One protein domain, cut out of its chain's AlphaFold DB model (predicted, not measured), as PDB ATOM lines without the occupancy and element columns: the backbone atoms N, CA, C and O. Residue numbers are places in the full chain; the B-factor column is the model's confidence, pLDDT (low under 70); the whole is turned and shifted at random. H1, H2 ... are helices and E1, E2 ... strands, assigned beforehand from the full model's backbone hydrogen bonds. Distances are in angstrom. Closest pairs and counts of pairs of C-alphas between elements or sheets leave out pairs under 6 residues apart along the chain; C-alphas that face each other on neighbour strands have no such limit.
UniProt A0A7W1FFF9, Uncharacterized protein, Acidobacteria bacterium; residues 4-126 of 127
ATOM      1  N   ALA A   4     175.826 157.386 141.927       92.75
ATOM      2  CA  ALA A   4     176.099 158.796 141.718       92.75
ATOM      3  C   ALA A   4     174.830 159.633 141.886       92.75
ATOM      4  O   ALA A   4     173.733 159.221 141.502       92.75
ATOM      5  N   VAL A   5     175.002 160.827 142.439       94.75
ATOM      6  CA  VAL A   5     174.006 161.890 142.476       94.75
ATOM      7  C   VAL A   5     174.622 163.135 141.856       94.75
ATOM      8  O   VAL A   5     175.671 163.608 142.286       94.75
ATOM      9  N   THR A   6     173.945 163.680 140.852       96.06
ATOM     10  CA  THR A   6     174.396 164.878 140.146       96.06
ATOM     11  C   THR A   6     173.393 165.995 140.356       96.06
ATOM     12  O   THR A   6     172.191 165.812 140.153       96.06
ATOM     13  N   ARG A   7     173.888 167.171 140.743       96.00
ATOM     14  CA  ARG A   7     173.113 168.412 140.795       96.00
ATOM     15  C   ARG A   7     173.507 169.307 139.632       96.00
ATOM     16  O   ARG A   7     174.685 169.410 139.299       96.00
ATOM     17  N   PHE A   8     172.519 169.983 139.060       96.38
ATOM     18  CA  PHE A   8     172.687 170.875 137.919       96.38
ATOM     19  C   PHE A   8     172.320 172.300 138.309       96.38
ATOM     20  O   PHE A   8     171.361 172.512 139.047       96.38
ATOM     21  N   SER A   9     173.051 173.278 137.775       95.81
ATOM     22  CA  SER A   9     172.745 174.696 138.012       95.81
ATOM     23  C   SER A   9     171.697 175.267 137.059       95.81
ATOM     24  O   SER A   9     171.181 176.357 137.284       95.81
ATOM     25  N   GLY A  10     171.435 174.567 135.950       93.56
ATOM     26  CA  GLY A  10     170.632 175.052 134.822       93.56
ATOM     27  C   GLY A  10     171.399 175.955 133.842       93.56
ATOM     28  O   GLY A  10     170.977 176.104 132.688       93.56
ATOM     29  N   LYS A  11     172.558 176.505 134.231       95.88
ATOM     30  CA  LYS A  11     173.422 177.292 133.336       95.88
ATOM     31  C   LYS A  11     174.066 176.387 132.284       95.88
ATOM     32  O   LYS A  11     174.394 175.235 132.564       95.88
ATOM     33  N   ALA A  12     174.221 176.904 131.067       95.94
ATOM     34  CA  ALA A  12     174.918 176.198 129.996       95.94
ATOM     35  C   ALA A  12     176.418 176.091 130.308       95.94
ATOM     36  O   ALA A  12     177.030 177.079 130.715       95.94
ATOM     37  N   ALA A  13     177.000 174.913 130.092       95.19
ATOM     38  CA  ALA A  13     178.441 174.705 130.167       95.19
ATOM     39  C   ALA A  13     179.101 174.948 128.793       95.19
ATOM     40  O   ALA A  13     178.447 174.809 127.754       95.19
ATOM     41  N   PRO A  14     180.405 175.285 128.750       94.06
ATOM     42  CA  PRO A  14     181.149 175.355 127.497       94.06
ATOM     43  C   PRO A  14     181.110 174.018 126.728       94.06
ATOM     44  O   PRO A  14     181.223 172.957 127.352       94.06
ATOM     45  N   PRO A  15     181.007 174.033 125.384       91.00
ATOM     46  CA  PRO A  15     181.025 172.812 124.583       91.00
ATOM     47  C   PRO A  15     182.300 171.984 124.785       91.00
ATOM     48  O   PRO A  15     183.412 172.508 124.808       91.00
ATOM     49  N   ARG A  16     182.151 170.656 124.855       91.94
ATOM     50  CA  ARG A  16     183.276 169.707 124.889       91.94
ATOM     51  C   ARG A  16     183.598 169.215 123.474       91.94
ATOM     52  O   ARG A  16     183.105 168.170 123.052       91.94
ATOM     53  N   GLU A  17     184.416 169.971 122.739       87.56
ATOM     54  CA  GLU A  17     184.657 169.785 121.291       87.56
ATOM     55  C   GLU A  17     185.177 168.399 120.884       87.56
ATOM     56  O   GLU A  17     184.875 167.939 119.786       87.56
ATOM     57  N   ASN A  18     185.880 167.701 121.781       90.94
ATOM     58  CA  ASN A  18     186.473 166.384 121.518       90.94
ATOM     59  C   ASN A  18     185.782 165.236 122.266       90.94
ATOM     60  O   ASN A  18     186.245 164.101 122.227       90.94
ATOM     61  N   ALA A  19     184.675 165.516 122.958       93.00
ATOM     62  CA  ALA A  19     183.900 164.485 123.635       93.00
ATOM     63  C   ALA A  19     182.969 163.760 122.651       93.00
ATOM     64  O   ALA A  19     182.534 164.344 121.651       93.00
ATOM     65  N   ASP A  20     182.631 162.506 122.942       96.25
ATOM     66  CA  ASP A  20     181.594 161.777 122.216       96.25
ATOM     67  C   ASP A  20     180.208 162.416 122.444       96.25
ATOM     68  O   ASP A  20     180.008 163.250 123.331       96.25
ATOM     69  N   ARG A  21     179.221 162.023 121.632       95.19
ATOM     70  CA  ARG A  21     177.879 162.620 121.671       95.19
ATOM     71  C   ARG A  21     177.202 162.474 123.038       95.19
ATOM     72  O   ARG A  21     176.505 163.399 123.448       95.19
ATOM     73  N   ILE A  22     177.383 161.346 123.725       95.25
ATOM     74  CA  ILE A  22     176.755 161.098 125.028       95.25
ATOM     75  C   ILE A  22     177.385 162.008 126.075       95.25
ATOM     76  O   ILE A  22     176.660 162.709 126.775       95.25
ATOM     77  N   THR A  23     178.714 162.092 126.111       93.62
ATOM     78  CA  THR A  23     179.417 162.986 127.040       93.62
ATOM     79  C   THR A  23     179.077 164.459 126.797       93.62
ATOM     80  O   THR A  23     178.905 165.210 127.753       93.62
ATOM     81  N   ARG A  24     178.923 164.900 125.540       93.38
ATOM     82  CA  ARG A  24     178.505 166.288 125.252       93.38
ATOM     83  C   ARG A  24     177.127 166.616 125.812       93.38
ATOM     84  O   ARG A  24     176.950 167.706 126.332       93.38
ATOM     85  N   ILE A  25     176.174 165.693 125.688       92.12
ATOM     86  CA  ILE A  25     174.805 165.896 126.176       92.12
ATOM     87  C   ILE A  25     174.760 165.788 127.705       92.12
ATOM     88  O   ILE A  25     174.092 166.584 128.344       92.12
ATOM     89  N   ALA A  26     175.490 164.843 128.302       92.81
ATOM     90  CA  ALA A  26     175.509 164.655 129.755       92.81
ATOM     91  C   ALA A  26     176.117 165.846 130.522       92.81
ATOM     92  O   ALA A  26     175.811 166.039 131.697       92.81
ATOM     93  N   TYR A  27     176.970 166.636 129.863       94.50
ATOM     94  CA  TYR A  27     177.658 167.797 130.437       94.50
ATOM     95  C   TYR A  27     177.388 169.089 129.651       94.50
ATOM     96  O   TYR A  27     178.272 169.942 129.555       94.50
ATOM     97  N   ASP A  28     176.198 169.237 129.061       94.50
ATOM     98  CA  ASP A  28     175.783 170.476 128.384       94.50
ATOM     99  C   ASP A  28     175.409 171.597 129.379       94.50
ATOM    100  O   ASP A  28     175.371 172.781 129.025       94.50
ATOM    101  N   ARG A  29     175.161 171.232 130.640       96.94
ATOM    102  CA  ARG A  29     174.935 172.128 131.778       96.94
ATOM    103  C   ARG A  29     176.060 172.037 132.790       96.94
ATOM    104  O   ARG A  29     176.770 171.038 132.851       96.94
ATOM    105  N   GLU A  30     176.209 173.082 133.599       97.50
ATOM    106  CA  GLU A  30     177.109 173.008 134.746       97.50
ATOM    107  C   GLU A  30     176.560 172.008 135.768       97.50
ATOM    108  O   GLU A  30     175.376 172.048 136.126       97.50
ATOM    109  N   VAL A  31     177.434 171.127 136.245       97.50
ATOM    110  CA  VAL A  31     177.083 170.033 137.148       97.50
ATOM    111  C   VAL A  31     178.088 169.944 138.276       97.50
ATOM    112  O   VAL A  31     179.270 170.217 138.091       97.50
ATOM    113  N   ILE A  32     177.627 169.468 139.422       97.94
ATOM    114  CA  ILE A  32     178.471 168.922 140.474       97.94
ATOM    115  C   ILE A  32     177.943 167.532 140.784       97.94
ATOM    116  O   ILE A  32     176.737 167.346 140.962       97.94
ATOM    117  N   SER A  33     178.834 166.553 140.748       97.50
ATOM    118  CA  SER A  33     178.486 165.149 140.911       97.50
ATOM    119  C   SER A  33     179.228 164.570 142.092       97.50
ATOM    120  O   SER A  33     180.399 164.888 142.312       97.50
ATOM    121  N   HIS A  34     178.534 163.707 142.818       97.88
ATOM    122  CA  HIS A  34     179.054 162.945 143.935       97.88
ATOM    123  C   HIS A  34     178.745 161.483 143.711       97.88
ATOM    124  O   HIS A  34     177.645 161.150 143.278       97.88
ATOM    125  N   GLY A  35     179.653 160.597 144.086       95.62
ATOM    126  CA  GLY A  35     179.366 159.178 143.982       95.62
ATOM    127  C   GLY A  35     180.314 158.298 144.764       95.62
ATOM    128  O   GLY A  35     181.033 158.770 145.644       95.62
ATOM    129  N   PHE A  36     180.278 157.004 144.457       95.31
ATOM    130  CA  PHE A  36     181.084 155.990 145.119       95.31
ATOM    131  C   PHE A  36     181.724 155.031 144.119       95.31
ATOM    132  O   PHE A  36     181.042 154.308 143.391       95.31
ATOM    133  N   TRP A  37     183.049 154.948 144.157       92.56
ATOM    134  CA  TRP A  37     183.802 153.927 143.449       92.56
ATOM    135  C   TRP A  37     184.061 152.737 144.362       92.56
ATOM    136  O   TRP A  37     184.601 152.880 145.454       92.56
ATOM    137  N   THR A  38     183.773 151.530 143.878       90.31
ATOM    138  CA  THR A  38     184.020 150.279 144.615       90.31
ATOM    139  C   THR A  38     185.481 149.803 144.537       90.31
ATOM    140  O   THR A  38     185.751 148.645 144.846       90.31
ATOM    141  N   GLY A  39     186.415 150.628 144.048       82.31
ATOM    142  CA  GLY A  39     187.834 150.274 143.874       82.31
ATOM    143  C   GLY A  39     188.354 150.272 142.434       82.31
ATOM    144  O   GLY A  39     189.559 150.190 142.222       82.31
ATOM    145  N   LYS A  40     187.481 150.407 141.426       74.19
ATOM    146  CA  LYS A  40     187.905 150.714 140.047       74.19
ATOM    147  C   LYS A  40     188.013 152.234 139.886       74.19
ATOM    148  O   LYS A  40     187.085 152.931 140.273       74.19
ATOM    149  N   GLY A  41     189.124 152.729 139.335       72.94
ATOM    150  CA  GLY A  41     189.444 154.163 139.263       72.94
ATOM    151  C   GLY A  41     190.678 154.476 140.106       72.94
ATOM    152  O   GLY A  41     191.784 154.135 139.706       72.94
ATOM    153  N   PHE A  42     190.477 155.035 141.303       82.88
ATOM    154  CA  PHE A  42     191.538 155.385 142.264       82.88
ATOM    155  C   PHE A  42     192.354 154.185 142.809       82.88
ATOM    156  O   PHE A  42     193.355 154.376 143.489       82.88
ATOM    157  N   GLY A  43     191.947 152.941 142.533       88.50
ATOM    158  CA  GLY A  43     192.610 151.722 143.026       88.50
ATOM    159  C   GLY A  43     192.164 151.285 144.426       88.50
ATOM    160  O   GLY A  43     192.406 150.151 144.828       88.50
ATOM    161  N   GLU A  44     191.436 152.146 145.133       91.56
ATOM    162  CA  GLU A  44     190.764 151.866 146.402       91.56
ATOM    163  C   GLU A  44     189.310 152.345 146.332       91.56
ATOM    164  O   GLU A  44     188.952 153.180 145.493       91.56
ATOM    165  N   ALA A  45     188.452 151.809 147.202       95.00
ATOM    166  CA  ALA A  45     187.079 152.280 147.295       95.00
ATOM    167  C   ALA A  45     187.035 153.688 147.908       95.00
ATOM    168  O   ALA A  45     187.671 153.948 148.933       95.00
ATOM    169  N   ALA A  46     186.286 154.600 147.291       96.12
ATOM    170  CA  ALA A  46     186.232 155.997 147.709       96.12
ATOM    171  C   ALA A  46     184.926 156.668 147.281       96.12
ATOM    172  O   ALA A  46     184.377 156.370 146.219       96.12
ATOM    173  N   PHE A  47     184.465 157.607 148.100       96.94
ATOM    174  CA  PHE A  47     183.502 158.611 147.681       96.94
ATOM    175  C   PHE A  47     184.226 159.698 146.897       96.94
ATOM    176  O   PHE A  47     185.333 160.091 147.270       96.94
ATOM    177  N   TYR A  48     183.600 160.182 145.832       96.81
ATOM    178  CA  TYR A  48     184.172 161.199 144.959       96.81
ATOM    179  C   TYR A  48     183.243 162.401 144.813       96.81
ATOM    180  O   TYR A  48     182.030 162.278 145.000       96.81
ATOM    181  N   ALA A  49     183.821 163.560 144.498       98.06
ATOM    182  CA  ALA A  49     183.092 164.775 144.172       98.06
ATOM    183  C   ALA A  49     183.854 165.628 143.151       98.06
ATOM    184  O   ALA A  49     185.029 165.952 143.352       98.06
ATOM    185  N   TYR A  50     183.171 166.067 142.095       97.44
ATOM    186  CA  TYR A  50     183.747 166.957 141.084       97.44
ATOM    187  C   TYR A  50     182.725 167.945 140.533       97.44
ATOM    188  O   TYR A  50     181.524 167.683 140.535       97.44
ATOM    189  N   ILE A  51     183.221 169.067 140.009       97.50
ATOM    190  CA  ILE A  51     182.425 170.078 139.309       97.50
ATOM    191  C   ILE A  51     182.833 170.154 137.835       97.50
ATOM    192  O   ILE A  51     184.017 170.093 137.499       97.50
ATOM    193  N   ALA A  52     181.846 170.273 136.951       96.31
ATOM    194  CA  ALA A  52     182.033 170.446 135.520       96.31
ATOM    195  C   ALA A  52     181.231 171.668 135.035       96.31
ATOM    196  O   ALA A  52     180.025 171.709 135.264       96.31
ATOM    197  N   PRO A  53     181.850 172.638 134.337       95.44
ATOM    198  CA  PRO A  53     183.274 172.700 134.005       95.44
ATOM    199  C   PRO A  53     184.156 172.839 135.255       95.44
ATOM    200  O   PRO A  53     183.699 173.295 136.302       95.44
ATOM    201  N   ALA A  54     185.421 172.430 135.141       93.50
ATOM    202  CA  ALA A  54     186.381 172.593 136.225       93.50
ATOM    203  C   ALA A  54     186.563 174.084 136.542       93.50
ATOM    204  O   ALA A  54     186.684 174.910 135.635       93.50
ATOM    205  N   LEU A  55     186.597 174.424 137.831       94.88
ATOM    206  CA  LEU A  55     186.697 175.805 138.295       94.88
ATOM    207  C   LEU A  55     188.049 176.058 138.951       94.88
ATOM    208  O   LEU A  55     188.457 175.344 139.868       94.88
ATOM    209  N   THR A  56     188.715 177.131 138.527       96.06
ATOM    210  CA  THR A  56     189.905 177.636 139.213       96.06
ATOM    211  C   THR A  56     189.568 177.947 140.669       96.06
ATOM    212  O   THR A  56     188.602 178.658 140.945       96.06
ATOM    213  N   GLY A  57     190.367 177.438 141.606       96.44
ATOM    214  CA  GLY A  57     190.129 177.645 143.032       96.44
ATOM    215  C   GLY A  57     189.310 176.540 143.706       96.44
ATOM    216  O   GLY A  57     189.096 176.635 144.915       96.44
ATOM    217  N   PHE A  58     188.787 175.548 142.964       97.31
ATOM    218  CA  PHE A  58     187.971 174.471 143.542       97.31
ATOM    219  C   PHE A  58     188.816 173.481 144.346       97.31
ATOM    220  O   PHE A  58     188.449 173.155 145.472       97.31
ATOM    221  N   SER A  59     189.975 173.073 143.819       97.00
ATOM    222  CA  SER A  59     190.911 172.154 144.483       97.00
ATOM    223  C   SER A  59     191.475 172.687 145.800       97.00
ATOM    224  O   SER A  59     191.926 171.915 146.642       97.00
ATOM    225  N   GLU A  60     191.447 174.004 145.991       97.19
ATOM    226  CA  GLU A  60     191.952 174.699 147.177       97.19
ATOM    227  C   GLU A  60     190.860 174.949 148.225       97.19
ATOM    228  O   GLU A  60     191.139 175.506 149.292       97.19
ATOM    229  N   LYS A  61     189.600 174.585 147.944       97.88
ATOM    230  CA  LYS A  61     188.510 174.802 148.895       97.88
ATOM    231  C   LYS A  61     188.694 173.936 150.129       97.88
ATOM    232  O   LYS A  61     188.925 172.733 150.057       97.88
ATOM    233  N   LYS A  62     188.526 174.572 151.288       96.88
ATOM    234  CA  LYS A  62     188.428 173.864 152.556       96.88
ATOM    235  C   LYS A  62     187.092 173.128 152.592       96.88
ATOM    236  O   LYS A  62     186.043 173.763 152.664       96.88
ATOM    237  N   VAL A  63     187.168 171.808 152.554       98.25
ATOM    238  CA  VAL A  63     186.030 170.894 152.642       98.25
ATOM    239  C   VAL A  63     186.184 170.001 153.869       98.25
ATOM    240  O   VAL A  63     187.233 169.981 154.519       98.25
ATOM    241  N   PHE A  64     185.112 169.308 154.216       97.56
ATOM    242  CA  PHE A  64     185.035 168.395 155.347       97.56
ATOM    243  C   PHE A  64     184.588 167.018 154.850       97.56
ATOM    244  O   PHE A  64     183.977 166.950 153.793       97.56
ATOM    245  N   PRO A  65     184.842 165.930 155.592       98.06
ATOM    246  CA  PRO A  65     185.677 165.837 156.793       98.06
ATOM    247  C   PRO A  65     187.161 166.126 156.506       98.06
ATOM    248  O   PRO A  65     187.589 166.202 155.362       98.06
ATOM    249  N   LYS A  66     187.986 166.251 157.556       97.38
ATOM    250  CA  LYS A  66     189.439 166.496 157.413       97.38
ATOM    251  C   LYS A  66     190.167 165.410 156.600       97.38
ATOM    252  O   LYS A  66     191.221 165.686 156.043       97.38
ATOM    253  N   ALA A  67     189.617 164.196 156.557       97.50
ATOM    254  CA  ALA A  67     190.146 163.088 155.765       97.50
ATOM    255  C   ALA A  67     189.981 163.291 154.246       97.50
ATOM    256  O   ALA A  67     190.641 162.619 153.461       97.50
ATOM    257  N   THR A  68     189.119 164.217 153.816       98.38
ATOM    258  CA  THR A  68     188.922 164.527 152.401       98.38
ATOM    259  C   THR A  68     190.145 165.220 151.812       98.38
ATOM    260  O   THR A  68     190.681 166.168 152.387       98.38
ATOM    261  N   PHE A  69     190.554 164.787 150.622       97.69
ATOM    262  CA  PHE A  69     191.665 165.377 149.879       97.69
ATOM    263  C   PHE A  69     191.312 165.526 148.398       97.69
ATOM    264  O   PHE A  69     190.427 164.845 147.892       97.69
ATOM    265  N   TYR A  70     192.005 166.417 147.692       97.62
ATOM    266  CA  TYR A  70     191.854 166.570 146.246       97.62
ATOM    267  C   TYR A  70     192.942 165.783 145.511       97.62
ATOM    268  O   TYR A  70     194.135 166.032 145.715       97.62
ATOM    269  N   SER A  71     192.554 164.858 144.634       95.94
ATOM    270  CA  SER A  71     193.488 164.176 143.739       95.94
ATOM    271  C   SER A  71     193.699 165.021 142.488       95.94
ATOM    272  O   SER A  71     192.790 165.167 141.677       95.94
ATOM    273  N   LYS A  72     194.904 165.573 142.302       93.38
ATOM    274  CA  LYS A  72     195.234 166.350 141.091       93.38
ATOM    275  C   LYS A  72     195.282 165.498 139.827       93.38
ATOM    276  O   LYS A  72     195.014 166.014 138.751       93.38
ATOM    277  N   GLU A  73     195.642 164.227 139.970       92.62
ATOM    278  CA  GLU A  73     195.705 163.275 138.860       92.62
ATOM    279  C   GLU A  73     194.307 162.954 138.326       92.62
ATOM    280  O   GLU A  73     194.100 162.936 137.118       92.62
ATOM    281  N   ILE A  74     193.344 162.752 139.231       92.06
ATOM    282  CA  ILE A  74     191.960 162.421 138.868       92.06
ATOM    283  C   ILE A  74     191.132 163.694 138.616       92.06
ATOM    284  O   ILE A  74     190.244 163.703 137.773       92.06
ATOM    285  N   GLY A  75     191.461 164.798 139.290       94.62
ATOM    286  CA  GLY A  75     190.738 166.065 139.192       94.62
ATOM    287  C   GLY A  75     189.495 166.135 140.081       94.62
ATOM    288  O   GLY A  75     188.549 166.846 139.749       94.62
ATOM    289  N   GLU A  76     189.482 165.402 141.197       96.56
ATOM    290  CA  GLU A  76     188.301 165.242 142.052       96.56
ATOM    291  C   GLU A  76     188.663 165.261 143.543       96.56
ATOM    292  O   GLU A  76     189.774 164.889 143.941       96.56
ATOM    293  N   PHE A  77     187.707 165.663 144.383       98.19
ATOM    294  CA  PHE A  77     187.783 165.426 145.822       98.19
ATOM    295  C   PHE A  77     187.445 163.975 146.125       98.19
ATOM    296  O   PHE A  77     186.456 163.454 145.618       98.19
ATOM    297  N   LEU A  78     188.232 163.353 146.996       97.38
ATOM    298  CA  LEU A  78     188.078 161.969 147.408       97.38
ATOM    299  C   LEU A  78     187.973 161.863 148.928       97.38
ATOM    300  O   LEU A  78     188.661 162.563 149.674       97.38
ATOM    301  N   LEU A  79     187.135 160.936 149.370       98.06
ATOM    302  CA  LEU A  79     187.059 160.461 150.744       98.06
ATOM    303  C   LEU A  79     187.124 158.933 150.716       98.06
ATOM    304  O   LEU A  79     186.228 158.282 150.175       98.06
ATOM    305  N   LYS A  80     188.192 158.348 151.267       97.38
ATOM    306  CA  LYS A  80     188.388 156.897 151.208       97.38
ATOM    307  C   LYS A  80     187.295 156.180 151.988       97.38
ATOM    308  O   LYS A  80     186.909 156.592 153.080       97.38
ATOM    309  N   TYR A  81     186.842 155.059 151.441       96.94
ATOM    310  CA  TYR A  81     185.871 154.203 152.111       96.94
ATOM    311  C   TYR A  81     186.389 153.694 153.458       96.94
ATOM    312  O   TYR A  81     185.619 153.602 154.406       96.94
ATOM    313  N   GLU A  82     187.688 153.402 153.561       96.88
ATOM    314  CA  GLU A  82     188.293 152.914 154.804       96.88
ATOM    315  C   GLU A  82     188.206 153.949 155.938       96.88
ATOM    316  O   GLU A  82     187.898 153.590 157.074       96.88
ATOM    317  N   ASP A  83     188.381 155.239 155.634       98.06
ATOM    318  CA  ASP A  83     188.227 156.311 156.625       98.06
ATOM    319  C   ASP A  83     186.776 156.401 157.116       98.06
ATOM    320  O   ASP A  83     186.523 156.540 158.311       98.06
ATOM    321  N   VAL A  84     185.813 156.264 156.197       98.00
ATOM    322  CA  VAL A  84     184.377 156.274 156.511       98.00
ATOM    323  C   VAL A  84     183.976 155.051 157.330       98.00
ATOM    324  O   VAL A  84     183.247 155.174 158.311       98.00
ATOM    325  N   ARG A  85     184.464 153.867 156.952       97.56
ATOM    326  CA  ARG A  85     184.173 152.596 157.625       97.56
ATOM    327  C   ARG A  85     184.649 152.590 159.081       97.56
ATOM    328  O   ARG A  85     184.008 151.950 159.909       97.56
ATOM    329  N   ASN A  86     185.747 153.283 159.379       98.06
ATOM    330  CA  ASN A  86     186.319 153.377 160.725       98.06
ATOM    331  C   ASN A  86     185.835 154.608 161.516       98.06
ATOM    332  O   ASN A  86     186.286 154.827 162.640       98.06
ATOM    333  N   ALA A  87     184.938 155.422 160.953       98.19
ATOM    334  CA  ALA A  87     184.418 156.607 161.618       98.19
ATOM    335  C   ALA A  87     183.394 156.254 162.707       98.19
ATOM    336  O   ALA A  87     182.588 155.339 162.553       98.19
ATOM    337  N   GLU A  88     183.352 157.053 163.775       97.88
ATOM    338  CA  GLU A  88     182.337 156.925 164.833       97.88
ATOM    339  C   GLU A  88     180.907 157.129 164.305       97.88
ATOM    340  O   GLU A  88     179.957 156.545 164.819       97.88
ATOM    341  N   ASN A  89     180.753 157.965 163.272       98.06
ATOM    342  CA  ASN A  89     179.478 158.220 162.608       98.06
ATOM    343  C   ASN A  89     179.674 158.287 161.078       98.06
ATOM    344  O   ASN A  89     179.879 159.380 160.532       98.06
ATOM    345  N   PRO A  90     179.639 157.131 160.387       98.19
ATOM    346  CA  PRO A  90     179.883 157.044 158.947       98.19
ATOM    347  C   PRO A  90     178.888 157.863 158.119       98.19
ATOM    348  O   PRO A  90     179.292 158.592 157.214       98.19
ATOM    349  N   ASP A  91     177.602 157.810 158.474       97.75
ATOM    350  CA  ASP A  91     176.536 158.524 157.763       97.75
ATOM    351  C   ASP A  91     176.779 160.032 157.784       97.75
ATOM    352  O   ASP A  91     176.753 160.696 156.746       97.75
ATOM    353  N   LYS A  92     177.097 160.578 158.964       97.88
ATOM    354  CA  LYS A  92     177.429 161.996 159.096       97.88
ATOM    355  C   LYS A  92     178.672 162.352 158.281       97.88
ATOM    356  O   LYS A  92     178.687 163.393 157.634       97.88
ATOM    357  N   MET A  93     179.700 161.506 158.297       98.50
ATOM    358  CA  MET A  93     180.946 161.763 157.574       98.50
ATOM    359  C   MET A  93     180.726 161.845 156.056       98.50
ATOM    360  O   MET A  93     181.268 162.741 155.406       98.50
ATOM    361  N   ILE A  94     179.891 160.959 155.503       98.06
ATOM    362  CA  ILE A  94     179.500 160.986 154.086       98.06
ATOM    363  C   ILE A  94     178.685 162.248 153.777       98.06
ATOM    364  O   ILE A  94     178.944 162.920 152.777       98.06
ATOM    365  N   LEU A  95     177.718 162.600 154.630       97.19
ATOM    366  CA  LEU A  95     176.894 163.794 154.429       97.19
ATOM    367  C   LEU A  95     177.720 165.085 154.502       97.19
ATOM    368  O   LEU A  95     177.538 165.963 153.662       97.19
ATOM    369  N   ASP A  96     178.664 165.184 155.441       98.38
ATOM    370  CA  ASP A  96     179.587 166.319 155.550       98.38
ATOM    371  C   ASP A  96     180.470 166.440 154.294       98.38
ATOM    372  O   ASP A  96     180.693 167.549 153.798       98.38
ATOM    373  N   PHE A  97     180.928 165.309 153.743       98.62
ATOM    374  CA  PHE A  97     181.649 165.257 152.467       98.62
ATOM    375  C   PHE A  97     180.819 165.796 151.311       98.62
ATOM    376  O   PHE A  97     181.244 166.732 150.627       98.62
ATOM    377  N   MET A  98     179.625 165.240 151.110       97.88
ATOM    378  CA  MET A  98     178.747 165.640 150.013       97.88
ATOM    379  C   MET A  98     178.349 167.112 150.127       97.88
ATOM    380  O   MET A  98     178.460 167.859 149.155       97.88
ATOM    381  N   GLN A  99     177.944 167.555 151.320       97.06
ATOM    382  CA  GLN A  99     177.485 168.922 151.544       97.06
ATOM    383  C   GLN A  99     178.622 169.935 151.387       97.06
ATOM    384  O   GLN A  99     178.469 170.910 150.656       97.06
ATOM    385  N   SER A 100     179.775 169.721 152.027       98.56
ATOM    386  CA  SER A 100     180.849 170.722 152.009       98.56
ATOM    387  C   SER A 100     181.493 170.878 150.628       98.56
ATOM    388  O   SER A 100     181.804 171.997 150.218       98.56
ATOM    389  N   THR A 101     181.646 169.786 149.871       98.62
ATOM    390  CA  THR A 101     182.142 169.841 148.485       98.62
ATOM    391  C   THR A 101     181.105 170.458 147.542       98.62
ATOM    392  O   THR A 101     181.472 171.254 146.676       98.62
ATOM    393  N   TYR A 102     179.811 170.174 147.749       97.94
ATOM    394  CA  TYR A 102     178.720 170.840 147.038       97.94
ATOM    395  C   TYR A 102     178.741 172.356 147.258       97.94
ATOM    396  O   TYR A 102     178.793 173.118 146.293       97.94
ATOM    397  N   GLU A 103     178.759 172.800 148.515       97.75
ATOM    398  CA  GLU A 103     178.797 174.219 148.873       97.75
ATOM    399  C   GLU A 103     180.042 174.904 148.315       97.75
ATOM    400  O   GLU A 103     179.952 175.996 147.754       97.75
ATOM    401  N   ALA A 104     181.203 174.254 148.419       98.25
ATOM    402  CA  ALA A 104     182.452 174.753 147.863       98.25
ATOM    403  C   ALA A 104     182.342 175.031 146.355       98.25
ATOM    404  O   ALA A 104     182.765 176.098 145.900       98.25
ATOM    405  N   GLY A 105     181.751 174.102 145.597       97.94
ATOM    406  CA  GLY A 105     181.577 174.214 144.151       97.94
ATOM    407  C   GLY A 105     180.497 175.221 143.769       97.94
ATOM    408  O   GLY A 105     180.769 176.156 143.021       97.94
ATOM    409  N   ALA A 106     179.298 175.085 144.336       97.75
ATOM    410  CA  ALA A 106     178.153 175.942 144.038       97.75
ATOM    411  C   ALA A 106     178.416 177.415 144.399       97.75
ATOM    412  O   ALA A 106     178.072 178.309 143.624       97.75
ATOM    413  N   ASN A 107     179.084 177.684 145.530       97.44
ATOM    414  CA  ASN A 107     179.469 179.048 145.907       97.44
ATOM    415  C   ASN A 107     180.531 179.616 144.955       97.44
ATOM    416  O   ASN A 107     180.433 180.770 144.540       97.44
ATOM    417  N   LEU A 108     181.540 178.817 144.588       97.69
ATOM    418  CA  LEU A 108     182.595 179.248 143.666       97.69
ATOM    419  C   LEU A 108     182.042 179.546 142.265       97.69
ATOM    420  O   LEU A 108     182.418 180.545 141.654       97.69
ATOM    421  N   ALA A 109     181.109 178.719 141.800       96.81
ATOM    422  CA  ALA A 109     180.407 178.860 140.527       96.81
ATOM    423  C   ALA A 109     179.297 179.927 140.542       96.81
ATOM    424  O   ALA A 109     178.664 180.195 139.513       96.81
ATOM    425  N   LYS A 110     179.024 180.526 141.711       96.88
ATOM    426  CA  LYS A 110     177.943 181.498 141.924       96.88
ATOM    427  C   LYS A 110     176.600 180.966 141.418       96.88
ATOM    428  O   LYS A 110     175.922 181.604 140.603       96.88
ATOM    429  N   TRP A 111     176.268 179.739 141.803       97.25
ATOM    430  CA  TRP A 111     174.970 179.145 141.503       97.25
ATOM    431  C   TRP A 111     173.863 179.846 142.284       97.25
ATOM    432  O   TRP A 111     174.093 180.373 143.372       97.25
ATOM    433  N   ASP A 112     172.660 179.833 141.722       95.94
ATOM    434  CA  ASP A 112     171.462 180.367 142.364       95.94
ATOM    435  C   ASP A 112     170.925 179.360 143.389       95.94
ATOM    436  O   ASP A 112     169.962 178.630 143.162       95.94
ATOM    437  N   ARG A 113     171.652 179.237 144.498       94.56
ATOM    438  CA  ARG A 113     171.402 178.218 145.520       94.56
ATOM    439  C   ARG A 113     170.038 178.387 146.184       94.56
ATOM    440  O   ARG A 113     169.418 177.387 146.513       94.56
ATOM    441  N   GLU A 114     169.551 179.619 146.319       92.94
ATOM    442  CA  GLU A 114     168.228 179.895 146.891       92.94
ATOM    443  C   GLU A 114     167.102 179.268 146.063       92.94
ATOM    444  O   GLU A 114     166.162 178.724 146.635       92.94
ATOM    445  N   ASN A 115     167.218 179.287 144.732       93.06
ATOM    446  CA  ASN A 115     166.236 178.663 143.844       93.06
ATOM    447  C   ASN A 115     166.473 177.160 143.618       93.06
ATOM    448  O   ASN A 115     165.547 176.445 143.236       93.06
ATOM    449  N   LEU A 116     167.699 176.669 143.822       93.00
ATOM    450  CA  LEU A 116     168.062 175.263 143.599       93.00
ATOM    451  C   LEU A 116     167.893 174.378 144.842       93.00
ATOM    452  O   LEU A 116     167.776 173.158 144.712       93.00
ATOM    453  N   GLU A 117     167.927 174.956 146.040       92.94
ATOM    454  CA  GLU A 117     167.905 174.217 147.300       92.94
ATOM    455  C   GLU A 117     166.539 174.272 147.975       92.94
ATOM    456  O   GLU A 117     165.847 175.286 147.993       92.94
ATOM    457  N   ILE A 118     166.166 173.153 148.591       87.62
ATOM    458  CA  ILE A 118     164.950 173.054 149.386       87.62
ATOM    459  C   ILE A 118     165.321 173.212 150.856       87.62
ATOM    460  O   ILE A 118     166.139 172.463 151.394       87.62
ATOM    461  N   ASP A 119     164.650 174.141 151.530       84.00
ATOM    462  CA  ASP A 119     164.659 174.206 152.985       84.00
ATOM    463  C   ASP A 119     163.777 173.085 153.551       84.00
ATOM    464  O   ASP A 119     162.564 173.229 153.743       84.00
ATOM    465  N   TRP A 120     164.403 171.941 153.826       81.75
ATOM    466  CA  TRP A 120     163.728 170.771 154.386       81.75
ATOM    467  C   TRP A 120     163.042 171.055 155.723       81.75
ATOM    468  O   TRP A 120     162.062 170.389 156.049       81.75
ATOM    469  N   SER A 121     163.486 172.059 156.486       81.81
ATOM    470  CA  SER A 121     162.828 172.421 157.742       81.81
ATOM    471  C   SER A 121     161.437 173.017 157.514       81.81
ATOM    472  O   SER A 121     160.550 172.821 158.344       81.81
ATOM    473  N   LYS A 122     161.221 173.695 156.379       78.94
ATOM    474  CA  LYS A 122     159.906 174.212 155.971       78.94
ATOM    475  C   LYS A 122     159.009 173.101 155.434       78.94
ATOM    476  O   LYS A 122     157.822 173.093 155.740       78.94
ATOM    477  N   VAL A 123     159.582 172.138 154.711       78.25
ATOM    478  CA  VAL A 123     158.845 170.987 154.155       78.25
ATOM    479  C   VAL A 123     158.403 170.009 155.246       78.25
ATOM    480  O   VAL A 123     157.276 169.532 155.241       78.25
ATOM    481  N   LEU A 124     159.264 169.716 156.221       76.56
ATOM    482  CA  LEU A 124     158.956 168.743 157.275       76.56
ATOM    483  C   LEU A 124     158.026 169.298 158.369       76.56
ATOM    484  O   LEU A 124     157.435 168.519 159.117       76.56
ATOM    485  N   LYS A 125     157.884 170.628 158.470       67.88
ATOM    486  CA  LYS A 125     156.976 171.302 159.417       67.88
ATOM    487  C   LYS A 125     155.575 171.550 158.861       67.88
ATOM    488  O   LYS A 125     154.691 171.872 159.649       67.88
ATOM    489  N   SER A 126     155.350 171.405 157.553       58.72
ATOM    490  CA  SER A 126     154.002 171.458 156.984       58.72
ATOM    491  C   SER A 126     153.274 170.141 157.272       58.72
ATOM    492  O   SER A 126     153.314 169.205 156.471       58.72
TER     493      SER A 126
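AT A GLANCE: This is residues 4 to 126 of the 127 residues of an uncharacterized protein of Acidobacteria bacterium (UniProt A0A7W1FFF9). A twisted antiparallel sheet of five strands forms a curved wall, and one long helix, H3, covers one of its faces, running along the strands E2 and E3; no named helix lies over the other face. The short helix H1 sits off the sheet past one end of E2, H2 sits by the opposite end of that strand, and beyond H4 residues 117 to 126, with H5, stick out as a free tail. The printed part has 123 residues, with the order E1 H1 E2 E3 E4 E5 H2 H3 H4 H5 along the chain: five named strands and five named helices. The sheet runs E1 E2 E3 E5 E4, and the class is mixed, helices and strands. The whole is compact, with a radius of gyration of the C-alphas of 15.4 A, and spans 45 by 44 by 25 A.

HOW THE PARTS SIT: E1, residues 4 to 12, is an edge strand and bends by 67 degrees at residue 9. Its antiparallel neighbour is E2, residues 29 to 38, which bends by 50 degrees at residue 32; N 5 and O 34 are 2.8 A apart, within hydrogen-bond range. H1, residues 21 to 26, lies between these two strands along the chain and is not on the sheet. E2 forms a hairpin with E3, residues 45 to 52, where N 33 and O 50 are 2.9 A apart. E3 is also the antiparallel neighbour of E5, residues 76 to 80, with N 49 and O 77 at 2.9 A. E5 and the edge strand E4, residues 69 to 71, form a second hairpin, with N 78 and O 69 at 2.8 A and 125 degrees between their directions. The sheet is twisted, its C-alphas lying up to 4.3 A off the best plane. H2, residues 81 to 85, is on the sheet with 11 pairs of C-alphas within 10 A and lies over none of the strands; its closest C-alphas to E3 are those of Tyr 81 and Ala 46, 4.8 A apart. H3, residues 90 to 108, is on the same face as H2, and with the sheet it makes two layers, a sheet with a helix on one face. Its height over the sheet is 8.8 A, and it lies over E2 and E3, along the strands at 16 degrees to E3 on the local plane. The closest C-alphas of H3 and E3 are those of Gly 105 and Ile 51, 6.4 A apart. H2 and H3 touch only at the corner, and only just, with 3 pairs of C-alphas within 8 A; the closest are those of Val 84 and Pro 90, at 5.2 A. H4, residues 113 to 116, only grazes the sheet, and is close to H3 but not clearly touching, with the C-alphas of Ala 106 and Arg 113 at 7.3 A. H5, residues 120 to 125, is apart from H3 and H4. In H1, H2, H3 and H5 every O i to N i+4 pair is within hydrogen-bond range; H4 is too short for such a pair.

IN THESE COORDINATES: E1 begins at C-alpha 4, (176.099, 158.796, 141.718), and is 21.0 A long. E2 measures 26.9 A and E3 22.2 A, while E5 measures 12.4 A. H3 runs 27.1 A from C-alpha 90 at (179.883, 157.044, 158.947) to C-alpha 108 at (182.595, 179.248, 143.666). H5 ends at C-alpha 125, (156.976, 171.302, 159.417).

THE WHOLE: The two C-alphas farthest apart are those of Asn 18 and Ser 126, at 48.4 A. The printed part has no cut. The link from E3 to E4, residues 53 to 68, is long. Mean pLDDT of the printed part is 94.0, and residues 125 to 126 are under 70.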